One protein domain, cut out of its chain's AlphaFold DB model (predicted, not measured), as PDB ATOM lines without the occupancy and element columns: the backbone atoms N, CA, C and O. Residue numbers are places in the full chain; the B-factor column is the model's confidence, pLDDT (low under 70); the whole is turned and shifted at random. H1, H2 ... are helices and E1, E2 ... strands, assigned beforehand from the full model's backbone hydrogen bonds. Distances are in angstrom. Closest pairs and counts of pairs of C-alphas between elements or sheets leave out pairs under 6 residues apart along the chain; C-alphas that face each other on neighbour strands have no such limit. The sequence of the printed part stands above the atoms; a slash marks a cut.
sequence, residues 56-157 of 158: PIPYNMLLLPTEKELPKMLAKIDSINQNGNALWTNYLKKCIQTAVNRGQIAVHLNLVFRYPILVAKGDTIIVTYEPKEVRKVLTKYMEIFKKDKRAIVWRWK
ATOM      1  N   PRO A  56     -26.445 -26.285  24.476       61.97
ATOM      2  CA  PRO A  56     -25.344 -26.453  25.414       61.97
ATOM      3  C   PRO A  56     -25.594 -27.644  26.349       61.97
ATOM      4  O   PRO A  56     -26.728 -28.097  26.515       61.97
ATOM      5  N   ILE A  57     -24.492 -28.170  26.881       61.69
ATOM      6  CA  ILE A  57     -24.283 -28.802  28.199       61.69
ATOM      7  C   ILE A  57     -25.560 -28.987  29.069       61.69
ATOM      8  O   ILE A  57     -26.318 -28.034  29.236       61.69
ATOM      9  N   PRO A  58     -25.786 -30.163  29.705       62.72
ATOM     10  CA  PRO A  58     -24.761 -31.121  30.136       62.72
ATOM     11  C   PRO A  58     -24.496 -32.305  29.201       62.72
ATOM     12  O   PRO A  58     -25.408 -32.868  28.591       62.72
ATOM     13  N   TYR A  59     -23.222 -32.707  29.142       82.50
ATOM     14  CA  TYR A  59     -22.774 -33.921  28.463       82.50
ATOM     15  C   TYR A  59     -23.247 -35.163  29.225       82.50
ATOM     16  O   TYR A  59     -23.079 -35.252  30.436       82.50
ATOM     17  N   ASN A  60     -23.804 -36.142  28.518       87.50
ATOM     18  CA  ASN A  60     -24.138 -37.447  29.079       87.50
ATOM     19  C   ASN A  60     -22.967 -38.398  28.828       87.50
ATOM     20  O   ASN A  60     -22.570 -38.591  27.676       87.50
ATOM     21  N   MET A  61     -22.418 -38.973  29.894       90.75
ATOM     22  CA  MET A  61     -21.347 -39.972  29.840       90.75
ATOM     23  C   MET A  61     -21.793 -41.229  30.575       90.75
ATOM     24  O   MET A  61     -22.407 -41.118  31.629       90.75
ATOM     25  N   LEU A  62     -21.486 -42.400  30.035       93.00
ATOM     26  CA  LEU A  62     -21.669 -43.687  30.694       93.00
ATOM     27  C   LEU A  62     -20.319 -44.166  31.210       93.00
ATOM     28  O   LEU A  62     -19.395 -44.292  30.411       93.00
ATOM     29  N   LEU A  63     -20.217 -44.444  32.508       93.75
ATOM     30  CA  LEU A  63     -19.107 -45.212  33.061       93.75
ATOM     31  C   LEU A  63     -19.224 -46.650  32.580       93.75
ATOM     32  O   LEU A  63     -20.276 -47.277  32.731       93.75
ATOM     33  N   LEU A  64     -18.148 -47.145  31.982       91.44
ATOM     34  CA  LEU A  64     -18.081 -48.530  31.557       91.44
ATOM     35  C   LEU A  64     -17.921 -49.414  32.800       91.44
ATOM     36  O   LEU A  64     -17.158 -49.057  33.703       91.44
ATOM     37  N   PRO A  65     -18.666 -50.528  32.884       85.62
ATOM     38  CA  PRO A  65     -18.558 -51.443  34.007       85.62
ATOM     39  C   PRO A  65     -17.221 -52.194  33.950       85.62
ATOM     40  O   PRO A  65     -16.482 -52.104  32.966       85.62
ATOM     41  N   THR A  66     -16.911 -52.957  34.996       86.19
ATOM     42  CA  THR A  66     -15.689 -53.772  35.018       86.19
ATOM     43  C   THR A  66     -15.689 -54.815  33.892       86.19
ATOM     44  O   THR A  66     -16.747 -55.199  33.387       86.19
ATOM     45  N   GLU A  67     -14.517 -55.345  33.519       85.62
ATOM     46  CA  GLU A  67     -14.409 -56.405  32.497       85.62
ATOM     47  C   GLU A  67     -15.296 -57.623  32.809       85.62
ATOM     48  O   GLU A  67     -15.848 -58.248  31.906       85.62
ATOM     49  N   LYS A  68     -15.502 -57.921  34.098       86.12
ATOM     50  CA  LYS A  68     -16.367 -59.009  34.573       86.12
ATOM     51  C   LYS A  68     -17.858 -58.749  34.316       86.12
ATOM     52  O   LYS A  68     -18.634 -59.687  34.134       86.12
ATOM     53  N   GLU A  69     -18.275 -57.490  34.331       88.12
ATOM     54  CA  GLU A  69     -19.675 -57.060  34.217       88.12
ATOM     55  C   GLU A  69     -20.053 -56.637  32.797       88.12
ATOM     56  O   GLU A  69     -21.228 -56.696  32.425       88.12
ATOM     57  N   LEU A  70     -19.067 -56.265  31.978       90.94
ATOM     58  CA  LEU A  70     -19.255 -55.872  30.586       90.94
ATOM     59  C   LEU A  70     -20.077 -56.899  29.778       90.94
ATOM     60  O   LEU A  70     -21.039 -56.472  29.136       90.94
ATOM     61  N   PRO A  71     -19.820 -58.224  29.835       92.38
ATOM     62  CA  PRO A  71     -20.642 -59.200  29.118       92.38
ATOM     63  C   PRO A  71     -22.117 -59.169  29.534       92.38
ATOM     64  O   PRO A  71     -23.000 -59.270  28.683       92.38
ATOM     65  N   LYS A  72     -22.401 -58.971  30.830       91.75
ATOM     66  CA  LYS A  72     -23.777 -58.874  31.341       91.75
ATOM     67  C   LYS A  72     -24.471 -57.619  30.820       91.75
ATOM     68  O   LYS A  72     -25.620 -57.695  30.386       91.75
ATOM     69  N   MET A  73     -23.769 -56.484  30.814       92.81
ATOM     70  CA  MET A  73     -24.282 -55.242  30.234       92.81
ATOM     71  C   MET A  73     -24.580 -55.415  28.738       92.81
ATOM     72  O   MET A  73     -25.668 -55.058  28.293       92.81
ATOM     73  N   LEU A  74     -23.658 -55.997  27.964       93.00
ATOM     74  CA  LEU A  74     -23.841 -56.209  26.524       93.00
ATOM     75  C   LEU A  74     -25.018 -57.145  26.223       93.00
ATOM     76  O   LEU A  74     -25.862 -56.801  25.400       93.00
ATOM     77  N   ALA A  75     -25.141 -58.260  26.949       92.06
ATOM     78  CA  ALA A  75     -26.285 -59.163  26.826       92.06
ATOM     79  C   ALA A  75     -27.609 -58.462  27.166       92.06
ATOM     80  O   ALA A  75     -28.644 -58.705  26.541       92.06
ATOM     81  N   LYS A  76     -27.593 -57.541  28.137       92.38
ATOM     82  CA  LYS A  76     -28.773 -56.743  28.466       92.38
ATOM     83  C   LYS A  76     -29.103 -55.730  27.370       92.38
ATOM     84  O   LYS A  76     -30.279 -55.573  27.054       92.38
ATOM     85  N   ILE A  77     -28.109 -55.094  26.756       91.44
ATOM     86  CA  ILE A  77     -28.308 -54.214  25.593       91.44
ATOM     87  C   ILE A  77     -28.899 -55.000  24.414       91.44
ATOM     88  O   ILE A  77     -29.845 -54.521  23.789       91.44
ATOM     89  N   ASP A  78     -28.424 -56.223  24.170       89.00
ATOM     90  CA  ASP A  78     -29.001 -57.122  23.162       89.00
ATOM     91  C   ASP A  78     -30.464 -57.458  23.492       89.00
ATOM     92  O   ASP A  78     -31.331 -57.420  22.619       89.00
ATOM     93  N   SER A  79     -30.778 -57.674  24.778       88.25
ATOM     94  CA  SER A  79     -32.151 -57.951  25.221       88.25
ATOM     95  C   SER A  79     -33.136 -56.808  24.938       88.25
ATOM     96  O   SER A  79     -34.315 -57.058  24.700       88.25
ATOM     97  N   ILE A  80     -32.666 -55.553  24.908       88.75
ATOM     98  CA  ILE A  80     -33.511 -54.387  24.603       88.75
ATOM     99  C   ILE A  80     -34.038 -54.458  23.163       88.75
ATOM    100  O   ILE A  80     -35.150 -54.003  22.904       88.75
ATOM    101  N   ASN A  81     -33.274 -55.050  22.241       81.88
ATOM    102  CA  ASN A  81     -33.637 -55.173  20.829       81.88
ATOM    103  C   ASN A  81     -34.192 -56.560  20.456       81.88
ATOM    104  O   ASN A  81     -34.260 -56.891  19.276       81.88
ATOM    105  N   GLN A  82     -34.639 -57.365  21.429       72.12
ATOM    106  CA  GLN A  82     -35.210 -58.703  21.181       72.12
ATOM    107  C   GLN A  82     -36.375 -58.703  20.184       72.12
ATOM    108  O   GLN A  82     -36.539 -59.659  19.437       72.12
ATOM    109  N   ASN A  83     -37.150 -57.616  20.137       71.69
ATOM    110  CA  ASN A  83     -38.293 -57.477  19.234       71.69
ATOM    111  C   ASN A  83     -37.956 -56.700  17.947       71.69
ATOM    112  O   ASN A  83     -38.867 -56.279  17.238       71.69
ATOM    113  N   GLY A  84     -36.674 -56.421  17.679       72.69
ATOM    114  CA  GLY A  84     -36.219 -55.661  16.505       72.69
ATOM    115  C   GLY A  84     -36.638 -54.184  16.482       72.69
ATOM    116  O   GLY A  84     -36.448 -53.498  15.482       72.69
ATOM    117  N   ASN A  85     -37.221 -53.676  17.570       74.25
ATOM    118  CA  ASN A  85     -37.785 -52.330  17.649       74.25
ATOM    119  C   ASN A  85     -36.825 -51.293  18.246       74.25
ATOM    120  O   ASN A  85     -37.187 -50.123  18.340       74.25
ATOM    121  N   ALA A  86     -35.608 -51.678  18.629       83.62
ATOM    122  CA  ALA A  86     -34.640 -50.812  19.293       83.62
ATOM    123  C   ALA A  86     -33.272 -50.866  18.601       83.62
ATOM    124  O   ALA A  86     -32.246 -51.000  19.255       83.62
ATOM    125  N   LEU A  87     -33.239 -50.712  17.273       85.12
ATOM    126  CA  LEU A  87     -32.027 -50.818  16.450       85.12
ATOM    127  C   LEU A  87     -30.894 -49.872  16.888       85.12
ATOM    128  O   LEU A  87     -29.722 -50.160  16.657       85.12
ATOM    129  N   TRP A  88     -31.213 -48.761  17.562       85.75
ATOM    130  CA  TRP A  88     -30.228 -47.851  18.158       85.75
ATOM    131  C   TRP A  88     -29.319 -48.527  19.204       85.75
ATOM    132  O   TRP A  88     -28.236 -48.012  19.494       85.75
ATOM    133  N   THR A  89     -29.704 -49.680  19.762       90.00
ATOM    134  CA  THR A  89     -28.858 -50.446  20.688       90.00
ATOM    135  C   THR A  89     -27.628 -51.025  19.994       90.00
ATOM    136  O   THR A  89     -26.579 -51.109  20.627       90.00
ATOM    137  N   ASN A  90     -27.705 -51.332  18.693       88.25
ATOM    138  CA  ASN A  90     -26.562 -51.805  17.907       88.25
ATOM    139  C   ASN A  90     -25.473 -50.725  17.838       88.25
ATOM    140  O   ASN A  90     -24.295 -50.998  18.071       88.25
ATOM    141  N   TYR A  91     -25.879 -49.471  17.608       87.56
ATOM    142  CA  TYR A  91     -24.981 -48.319  17.668       87.56
ATOM    143  C   TYR A  91     -24.349 -48.167  19.062       87.56
ATOM    144  O   TYR A  91     -23.132 -48.018  19.183       87.56
ATOM    145  N   LEU A  92     -25.160 -48.247  20.126       89.94
ATOM    146  CA  LEU A  92     -24.675 -48.132  21.504       89.94
ATOM    147  C   LEU A  92     -23.666 -49.239  21.854       89.94
ATOM    148  O   LEU A  92     -22.609 -48.950  22.414       89.94
ATOM    149  N   LYS A  93     -23.962 -50.486  21.478       90.06
ATOM    150  CA  LYS A  93     -23.084 -51.648  21.657       90.06
ATOM    151  C   LYS A  93     -21.741 -51.446  20.958       90.06
ATOM    152  O   LYS A  93     -20.706 -51.599  21.603       90.06
ATOM    153  N   LYS A  94     -21.750 -51.007  19.693       87.12
ATOM    154  CA  LYS A  94     -20.525 -50.710  18.934       87.12
ATOM    155  C   LYS A  94     -19.693 -49.611  19.599       87.12
ATOM    156  O   LYS A  94     -18.472 -49.742  19.692       87.12
ATOM    157  N   CYS A  95     -20.335 -48.558  20.112       86.06
ATOM    158  CA  CYS A  95     -19.647 -47.488  20.843       86.06
ATOM    159  C   CYS A  95     -18.964 -48.006  22.112       86.06
ATOM    160  O   CYS A  95     -17.800 -47.694  22.351       86.06
ATOM    161  N   ILE A  96     -19.670 -48.815  22.904       88.06
ATOM    162  CA  ILE A  96     -19.141 -49.421  24.132       88.06
ATOM    163  C   ILE A  96     -17.956 -50.332  23.816       88.06
ATOM    164  O   ILE A  96     -16.893 -50.171  24.404       88.06
ATOM    165  N   GLN A  97     -18.111 -51.251  22.862       85.75
ATOM    166  CA  GLN A  97     -17.048 -52.179  22.470       85.75
ATOM    167  C   GLN A  97     -15.809 -51.433  21.961       85.75
ATOM    168  O   GLN A  97     -14.690 -51.752  22.351       85.75
ATOM    169  N   THR A  98     -15.999 -50.387  21.152       85.25
ATOM    170  CA  THR A  98     -14.894 -49.550  20.660       85.25
ATOM    171  C   THR A  98     -14.187 -48.819  21.801       85.25
ATOM    172  O   THR A  98     -12.960 -48.757  21.818       85.25
ATOM    173  N   ALA A  99     -14.939 -48.274  22.759       85.81
ATOM    174  CA  ALA A  99     -14.379 -47.586  23.918       85.81
ATOM    175  C   ALA A  99     -13.546 -48.541  24.792       85.81
ATOM    176  O   ALA A  99     -12.409 -48.216  25.136       85.81
ATOM    177  N   VAL A 100     -14.062 -49.745  25.060       85.19
ATOM    178  CA  VAL A 100     -13.350 -50.801  25.801       85.19
ATOM    179  C   VAL A 100     -12.063 -51.206  25.084       85.19
ATOM    180  O   VAL A 100     -11.001 -51.198  25.696       85.19
ATOM    181  N   ASN A 101     -12.122 -51.466  23.773       85.25
ATOM    182  CA  ASN A 101     -10.942 -51.834  22.978       85.25
ATOM    183  C   ASN A 101      -9.856 -50.744  22.978       85.25
ATOM    184  O   ASN A 101      -8.685 -51.033  22.753       85.25
ATOM    185  N   ARG A 102     -10.238 -49.486  23.225       85.38
ATOM    186  CA  ARG A 102      -9.329 -48.335  23.340       85.38
ATOM    187  C   ARG A 102      -8.872 -48.065  24.780       85.38
ATOM    188  O   ARG A 102      -8.268 -47.024  25.024       85.38
ATOM    189  N   GLY A 103      -9.184 -48.945  25.733       83.50
ATOM    190  CA  GLY A 103      -8.839 -48.777  27.148       83.50
ATOM    191  C   GLY A 103      -9.560 -47.606  27.825       83.50
ATOM    192  O   GLY A 103      -9.076 -47.072  28.822       83.50
ATOM    193  N   GLN A 104     -10.691 -47.153  27.277       87.19
ATOM    194  CA  GLN A 104     -11.473 -46.074  27.873       87.19
ATOM    195  C   GLN A 104     -12.303 -46.599  29.046       87.19
ATOM    196  O   GLN A 104     -12.773 -47.731  29.036       87.19
ATOM    197  N   ILE A 105     -12.537 -45.737  30.036       87.69
ATOM    198  CA  ILE A 105     -13.370 -46.040  31.215       87.69
ATOM    199  C   ILE A 105     -14.788 -45.459  31.111       87.69
ATOM    200  O   ILE A 105     -15.623 -45.662  31.992       87.69
ATOM    201  N   ALA A 106     -15.068 -44.693  30.053       89.25
ATOM    202  CA  ALA A 106     -16.357 -44.055  29.832       89.25
ATOM    203  C   ALA A 106     -16.638 -43.836  28.338       89.25
ATOM    204  O   ALA A 106     -15.713 -43.700  27.542       89.25
ATOM    205  N   VAL A 107     -17.919 -43.737  27.973       88.81
ATOM    206  CA  VAL A 107     -18.379 -43.440  26.607       88.81
ATOM    207  C   VAL A 107     -19.417 -42.314  26.602       88.81
ATOM    208  O   VAL A 107     -20.251 -42.204  27.503       88.81
ATOM    209  N   HIS A 108     -19.391 -41.450  25.583       86.88
ATOM    210  CA  HIS A 108     -20.387 -40.388  25.433       86.88
ATOM    211  C   HIS A 108     -21.737 -40.941  24.963       86.88
ATOM    212  O   HIS A 108     -21.830 -41.604  23.936       86.88
ATOM    213  N   LEU A 109     -22.808 -40.569  25.664       87.44
ATOM    214  CA  LEU A 109     -24.183 -40.945  25.325       87.44
ATOM    215  C   LEU A 109     -24.946 -39.854  24.563       87.44
ATOM    216  O   LEU A 109     -26.113 -40.042  24.239       87.44
ATOM    217  N   ASN A 110     -24.333 -38.699  24.283       82.50
ATOM    218  CA  ASN A 110     -25.056 -37.523  23.777       82.50
ATOM    219  C   ASN A 110     -25.825 -37.774  22.487       82.50
ATOM    220  O   ASN A 110     -26.951 -37.300  22.373       82.50
ATOM    221  N   LEU A 111     -25.239 -38.526  21.556       83.50
ATOM    222  CA  LEU A 111     -25.890 -38.831  20.287       83.50
ATOM    223  C   LEU A 111     -27.218 -39.563  20.514       83.50
ATOM    224  O   LEU A 111     -28.249 -39.161  19.992       83.50
ATOM    225  N   VAL A 112     -27.206 -40.538  21.419       85.31
ATOM    226  CA  VAL A 112     -28.354 -41.383  21.765       85.31
ATOM    227  C   VAL A 112     -29.345 -40.664  22.699       85.31
ATOM    228  O   VAL A 112     -30.549 -40.893  22.652       85.31
ATOM    229  N   PHE A 113     -28.855 -39.767  23.558       85.12
ATOM    230  CA  PHE A 113     -29.668 -39.070  24.557       85.12
ATOM    231  C   PHE A 113     -30.291 -37.772  24.065       85.12
ATOM    232  O   PHE A 113     -31.242 -37.306  24.692       85.12
ATOM    233  N   ARG A 114     -29.735 -37.117  23.041       80.69
ATOM    234  CA  ARG A 114     -30.090 -35.727  22.708       80.69
ATOM    235  C   ARG A 114     -30.637 -35.554  21.303       80.69
ATOM    236  O   ARG A 114     -31.413 -34.621  21.109       80.69
ATOM    237  N   TYR A 115     -30.265 -36.422  20.369       83.69
ATOM    238  CA  TYR A 115     -30.566 -36.237  18.956       83.69
ATOM    239  C   TYR A 115     -31.508 -37.317  18.442       83.69
ATOM    240  O   TYR A 115     -31.322 -38.483  18.795       83.69
ATOM    241  N   PRO A 116     -32.535 -36.944  17.657       84.88
ATOM    242  CA  PRO A 116     -33.304 -37.923  16.915       84.88
ATOM    243  C   PRO A 116     -32.368 -38.809  16.096       84.88
ATOM    244  O   PRO A 116     -31.424 -38.314  15.469       84.88
ATOM    245  N   ILE A 117     -32.627 -40.113  16.141       85.38
ATOM    246  CA  ILE A 117     -31.819 -41.125  15.465       85.38
ATOM    247  C   ILE A 117     -32.619 -41.626  14.272       85.38
ATOM    248  O   ILE A 117     -33.701 -42.179  14.453       85.38
ATOM    249  N   LEU A 118     -32.083 -41.461  13.070       84.44
ATOM    250  CA  LEU A 118     -32.620 -42.084  11.867       84.44
ATOM    251  C   LEU A 118     -31.833 -43.359  11.593       84.44
ATOM    252  O   LEU A 118     -30.601 -43.333  11.555       84.44
ATOM    253  N   VAL A 119     -32.542 -44.462  11.377       82.75
ATOM    254  CA  VAL A 119     -31.944 -45.730  10.962       82.75
ATOM    255  C   VAL A 119     -32.331 -45.989   9.519       82.75
ATOM    256  O   VAL A 119     -33.518 -46.059   9.194       82.75
ATOM    257  N   ALA A 120     -31.329 -46.123   8.656       83.56
ATOM    258  CA  ALA A 120     -31.511 -46.415   7.242       83.56
ATOM    259  C   ALA A 120     -31.042 -47.828   6.899       83.56
ATOM    260  O   ALA A 120     -30.031 -48.277   7.434       83.56
ATOM    261  N   LYS A 121     -31.734 -48.492   5.970       80.44
ATOM    262  CA  LYS A 121     -31.285 -49.729   5.314       80.44
ATOM    263  C   LYS A 121     -31.271 -49.477   3.811       80.44
ATOM    264  O   LYS A 121     -32.318 -49.200   3.228       80.44
ATOM    265  N   GLY A 122     -30.090 -49.514   3.192       79.12
ATOM    266  CA  GLY A 122     -29.927 -48.915   1.863       79.12
ATOM    267  C   GLY A 122     -30.300 -47.432   1.918       79.12
ATOM    268  O   GLY A 122     -29.960 -46.762   2.897       79.12
ATOM    269  N   ASP A 123     -31.000 -46.919   0.912       77.06
ATOM    270  CA  ASP A 123     -31.334 -45.487   0.803       77.06
ATOM    271  C   ASP A 123     -32.666 -45.106   1.471       77.06
ATOM    272  O   ASP A 123     -33.122 -43.966   1.384       77.06
ATOM    273  N   THR A 124     -33.277 -46.048   2.194       75.31
ATOM    274  CA  THR A 124     -34.562 -45.858   2.873       75.31
ATOM    275  C   THR A 124     -34.366 -45.706   4.375       75.31
ATOM    276  O   THR A 124     -33.772 -46.574   5.019       75.31
ATOM    277  N   ILE A 125     -34.930 -44.642   4.958       80.00
ATOM    278  CA  ILE A 125     -35.108 -44.537   6.412       80.00
ATOM    279  C   ILE A 125     -36.228 -45.488   6.828       80.00
ATOM    280  O   ILE A 125     -37.364 -45.341   6.388       80.00
ATOM    281  N   ILE A 126     -35.906 -46.451   7.684       81.56
ATOM    282  CA  ILE A 126     -36.854 -47.474   8.134       81.56
ATOM    283  C   ILE A 126     -37.433 -47.169   9.514       81.56
ATOM    284  O   ILE A 126     -38.547 -47.586   9.815       81.56
ATOM    285  N   VAL A 127     -36.690 -46.445  10.357       80.62
ATOM    286  CA  VAL A 127     -37.115 -46.096  11.714       80.62
ATOM    287  C   VAL A 127     -36.533 -44.744  12.106       80.62
ATOM    288  O   VAL A 127     -35.388 -44.425  11.782       80.62
ATOM    289  N   THR A 128     -37.325 -43.963  12.835       86.06
ATOM    290  CA  THR A 128     -36.875 -42.759  13.534       86.06
ATOM    291  C   THR A 128     -37.130 -42.939  15.022       86.06
ATOM    292  O   THR A 128     -38.229 -43.330  15.405       86.06
ATOM    293  N   TYR A 129     -36.125 -42.657  15.846       84.25
ATOM    294  CA  TYR A 129     -36.234 -42.700  17.299       84.25
ATOM    295  C   TYR A 129     -36.155 -41.302  17.884       84.25
ATOM    296  O   TYR A 129     -35.171 -40.586  17.668       84.25
ATOM    297  N   GLU A 130     -37.146 -40.945  18.695       84.50
ATOM    298  CA  GLU A 130     -37.104 -39.698  19.445       84.50
ATOM    299  C   GLU A 130     -36.214 -39.849  20.690       84.50
ATOM    300  O   GLU A 130     -36.322 -40.840  21.424       84.50
ATOM    301  N   PRO A 131     -35.387 -38.845  21.044       86.19
ATOM    302  CA  PRO A 131     -34.492 -38.936  22.201       86.19
ATOM    303  C   PRO A 131     -35.217 -39.266  23.507       86.19
ATOM    304  O   PRO A 131     -34.668 -39.911  24.398       86.19
ATOM    305  N   LYS A 132     -36.466 -38.802  23.657       84.94
ATOM    306  CA  LYS A 132     -37.290 -39.074  24.845       84.94
ATOM    307  C   LYS A 132     -37.585 -40.568  25.007       84.94
ATOM    308  O   LYS A 132     -37.568 -41.051  26.138       84.94
ATOM    309  N   GLU A 133     -37.829 -41.280  23.913       85.94
ATOM    310  CA  GLU A 133     -38.145 -42.712  23.911       85.94
ATOM    311  C   GLU A 133     -36.918 -43.527  24.297       85.94
ATOM    312  O   GLU A 133     -36.969 -44.353  25.209       85.94
ATOM    313  N   VAL A 134     -35.784 -43.201  23.678       88.44
ATOM    314  CA  VAL A 134     -34.503 -43.844  23.963       88.44
ATOM    315  C   VAL A 134     -34.094 -43.628  25.420       88.44
ATOM    316  O   VAL A 134     -33.769 -44.585  26.123       88.44
ATOM    317  N   ARG A 135     -34.204 -42.391  25.927       89.44
ATOM    318  CA  ARG A 135     -33.943 -42.093  27.344       89.44
ATOM    319  C   ARG A 135     -34.850 -42.896  28.269       89.44
ATOM    320  O   ARG A 135     -34.341 -43.477  29.218       89.44
ATOM    321  N   LYS A 136     -36.157 -42.976  27.987       88.12
ATOM    322  CA  LYS A 136     -37.120 -43.737  28.804       88.12
ATOM    323  C   LYS A 136     -36.728 -45.211  28.932       88.12
ATOM    324  O   LYS A 136     -36.927 -45.799  29.994       88.12
ATOM    325  N   VAL A 137     -36.190 -45.810  27.869       90.50
ATOM    326  CA  VAL A 137     -35.676 -47.186  27.902       90.50
ATOM    327  C   VAL A 137     -34.381 -47.254  28.706       90.50
ATOM    328  O   VAL A 137     -34.294 -48.018  29.664       90.50
ATOM    329  N   LEU A 138     -33.397 -46.420  28.374       90.38
ATOM    330  CA  LEU A 138     -32.067 -46.463  28.977       90.38
ATOM    331  C   LEU A 138     -32.058 -46.144  30.481       90.38
ATOM    332  O   LEU A 138     -31.316 -46.772  31.231       90.38
ATOM    333  N   THR A 139     -32.934 -45.263  30.971       92.06
ATOM    334  CA  THR A 139     -33.054 -44.965  32.412       92.06
ATOM    335  C   THR A 139     -33.600 -46.132  33.243       92.06
ATOM    336  O   THR A 139     -33.508 -46.112  34.474       92.06
ATOM    337  N   LYS A 140     -34.155 -47.177  32.610       90.94
ATOM    338  CA  LYS A 140     -34.507 -48.425  33.309       90.94
ATOM    339  C   LYS A 140     -33.264 -49.210  33.720       90.94
ATOM    340  O   LYS A 140     -33.295 -49.847  34.764       90.94
ATOM    341  N   TYR A 141     -32.192 -49.114  32.935       92.00
ATOM    342  CA  TYR A 141     -30.957 -49.886  33.101       92.00
ATOM    343  C   TYR A 141     -29.775 -49.058  33.587       92.00
ATOM    344  O   TYR A 141     -28.729 -49.611  33.883       92.00
ATOM    345  N   MET A 142     -29.912 -47.738  33.652       93.75
ATOM    346  CA  MET A 142     -28.850 -46.849  34.104       93.75
ATOM    347  C   MET A 142     -29.370 -45.896  35.166       93.75
ATOM    348  O   MET A 142     -30.549 -45.529  35.182       93.75
ATOM    349  N   GLU A 143     -28.472 -45.466  36.036       94.62
ATOM    350  CA  GLU A 143     -28.725 -44.443  37.040       94.62
ATOM    351  C   GLU A 143     -27.642 -43.377  37.041       94.62
ATOM    352  O   GLU A 143     -26.545 -43.566  36.516       94.62
ATOM    353  N   ILE A 144     -27.975 -42.226  37.614       94.69
ATOM    354  CA  ILE A 144     -27.042 -41.114  37.737       94.69
ATOM    355  C   ILE A 144     -26.051 -41.460  38.845       94.69
ATOM    356  O   ILE A 144     -26.422 -41.538  40.010       94.69
ATOM    357  N   PHE A 145     -24.787 -41.624  38.472       93.38
ATOM    358  CA  PHE A 145     -23.680 -41.783  39.408       93.38
ATOM    359  C   PHE A 145     -23.216 -40.429  39.956       93.38
ATOM    360  O   PHE A 145     -22.991 -40.269  41.151       93.38
ATOM    361  N   LYS A 146     -23.086 -39.432  39.072       91.94
ATOM    362  CA  LYS A 146     -22.681 -38.069  39.430       91.94
ATOM    363  C   LYS A 146     -23.317 -37.067  38.479       91.94
ATOM    364  O   LYS A 146     -23.443 -37.324  37.286       91.94
ATOM    365  N   LYS A 147     -23.695 -35.899  38.994       90.62
ATOM    366  CA  LYS A 147     -24.225 -34.797  38.189       90.62
ATOM    367  C   LYS A 147     -23.608 -33.483  38.633       90.62
ATOM    368  O   LYS A 147     -23.642 -33.153  39.813       90.62
ATOM    369  N   ASP A 148     -23.090 -32.727  37.676       85.25
ATOM    370  CA  ASP A 148     -22.635 -31.356  37.877       85.25
ATOM    371  C   ASP A 148     -23.142 -30.435  36.753       85.25
ATOM    372  O   ASP A 148     -23.978 -30.820  35.930       85.25
ATOM    373  N   LYS A 149     -22.678 -29.179  36.745       80.50
ATOM    374  CA  LYS A 149     -23.087 -28.176  35.750       80.50
ATOM    375  C   LYS A 149     -22.648 -28.525  34.322       80.50
ATOM    376  O   LYS A 149     -23.209 -27.969  33.386       80.50
ATOM    377  N   ARG A 150     -21.644 -29.390  34.144       80.94
ATOM    378  CA  ARG A 150     -21.021 -29.740  32.859       80.94
ATOM    379  C   ARG A 150     -21.428 -31.122  32.356       80.94
ATOM    380  O   ARG A 150     -21.527 -31.322  31.144       80.94
ATOM    381  N   ALA A 151     -21.669 -32.069  33.255       84.69
ATOM    382  CA  ALA A 151     -21.928 -33.448  32.885       84.69
ATOM    383  C   ALA A 151     -22.940 -34.152  33.793       84.69
ATOM    384  O   ALA A 151     -23.050 -33.896  34.993       84.69
ATOM    385  N   ILE A 152     -23.646 -35.102  33.188       90.62
ATOM    386  CA  ILE A 152     -24.377 -36.162  33.870       90.62
ATOM    387  C   ILE A 152     -23.624 -37.457  33.579       90.62
ATOM    388  O   ILE A 152     -23.538 -37.902  32.432       90.62
ATOM    389  N   VAL A 153     -23.059 -38.034  34.631       92.75
ATOM    390  CA  VAL A 153     -22.357 -39.311  34.605       92.75
ATOM    391  C   VAL A 153     -23.338 -40.393  35.025       92.75
ATOM    392  O   VAL A 153     -23.877 -40.370  36.132       92.75
ATOM    393  N   TRP A 154     -23.566 -41.331  34.121       94.94
ATOM    394  CA  TRP A 154     -24.421 -42.491  34.281       94.94
ATOM    395  C   TRP A 154     -23.573 -43.713  34.633       94.94
ATOM    396  O   TRP A 154     -22.446 -43.840  34.155       94.94
ATOM    397  N   ARG A 155     -24.127 -44.626  35.426       94.12
ATOM    398  CA  ARG A 155     -23.620 -45.992  35.599       94.12
ATOM    399  C   ARG A 155     -24.712 -46.998  35.253       94.12
ATOM    400  O   ARG A 155     -25.898 -46.678  35.366       94.12
ATOM    401  N   TRP A 156     -24.312 -48.190  34.828       93.38
ATOM    402  CA  TRP A 156     -25.239 -49.299  34.615       93.38
ATOM    403  C   TRP A 156     -25.782 -49.800  35.963       93.38
ATOM    404  O   TRP A 156     -25.041 -49.845  36.943       93.38
ATOM    405  N   LYS A 157     -27.076 -50.124  36.021       88.31
ATOM    406  CA  LYS A 157     -27.728 -50.772  37.164       88.31
ATOM    407  C   LYS A 157     -27.450 -52.269  37.063       88.31
ATOM    408  O   LYS A 157     -27.730 -52.855  36.015       88.31
TER     409      LYS A 157
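What this domain is: This is residues 56 to 157 of the 158 residues of an uncharacterized protein of Clostridium sp. CAG:780 (UniProt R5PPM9). A twisted four-stranded sheet, E2 E1 E6 E5, makes one end of the domain, and the two-stranded hairpin E3 and E4 makes the far end. Helices fill the stretch between: the helical hairpin H1 and H2 along one side, H4 with little H3 along another. The printed part has 102 residues with four named helices and six named strands, in the order E1 H1 H2 E2 H3 E3 E4 H4 E5 E6; the larger sheet is mixed, the smaller antiparallel, the class mixed, helices and strands. The whole is compact, with a radius of gyration of the C-alphas of 13.7 A and spans of 38 by 34 by 25 A.

How they stand to each other: Begin at E1, residues 59 to 63, an inner strand. Look for its two neighbours: E6, residues 151 to 156, parallel to it, with N 63 and O 154 2.8 A apart, and E2, residues 106 to 108, antiparallel to it, with N 62 and O 107 2.8 A apart. E5, residues 142 to 147, is the antiparallel neighbour of E6 and forms a hairpin with it; N 145 and O 153 are 2.8 A apart. The sheet is only just strongly twisted, its C-alphas up to 4.2 A off the best plane. Next come H1, residues 70 to 80, and H2, residues 88 to 101, a helical hairpin. They touch, H2 with residues 89 to 93 alone, at a shallow tilt of 10 degrees, opposite ways; the closest C-alphas, of Ile 77 and Thr 89, are 6.2 A apart. H1 is not on the sheet, while H2 only grazes it with residues 92 to 100. H3, residues 110 to 114, touches H4, residues 131 to 141, the closest C-alphas being those of Phe 113 and Pro 131, 5.4 A apart. Both only graze the sheet, H4 with residues 135 to 141. H1 and H4 are near each other, with 7 pairs of C-alphas within 10 A. E3, residues 117 to 121, and E4, residues 124 to 129, form a hairpin, with N 119 and O 127 2.9 A apart; both are apart from E1. Every O i to N i+4 pair is within hydrogen-bond range in H1, H2 and H3, and 5 of 7 in H4.

Where its parts are: Find C-alpha 59 at (-22.774, -33.921, 28.463); from there E1 runs 12.7 A. H1 measures 15.5 A, H2 20.3 A, H4 15.8 A and E4 14.9 A. Look for E6 ending at C-alpha 156, (-25.239, -49.299, 34.615), after 16.3 A.

The domain as a whole: The C-alphas farthest apart are those of Gly 122 and Asp 148, at 40.7 A. The printed part has no cut and no long link. Mean pLDDT of the printed part is 86.0; residues 56 to 58 are under 70.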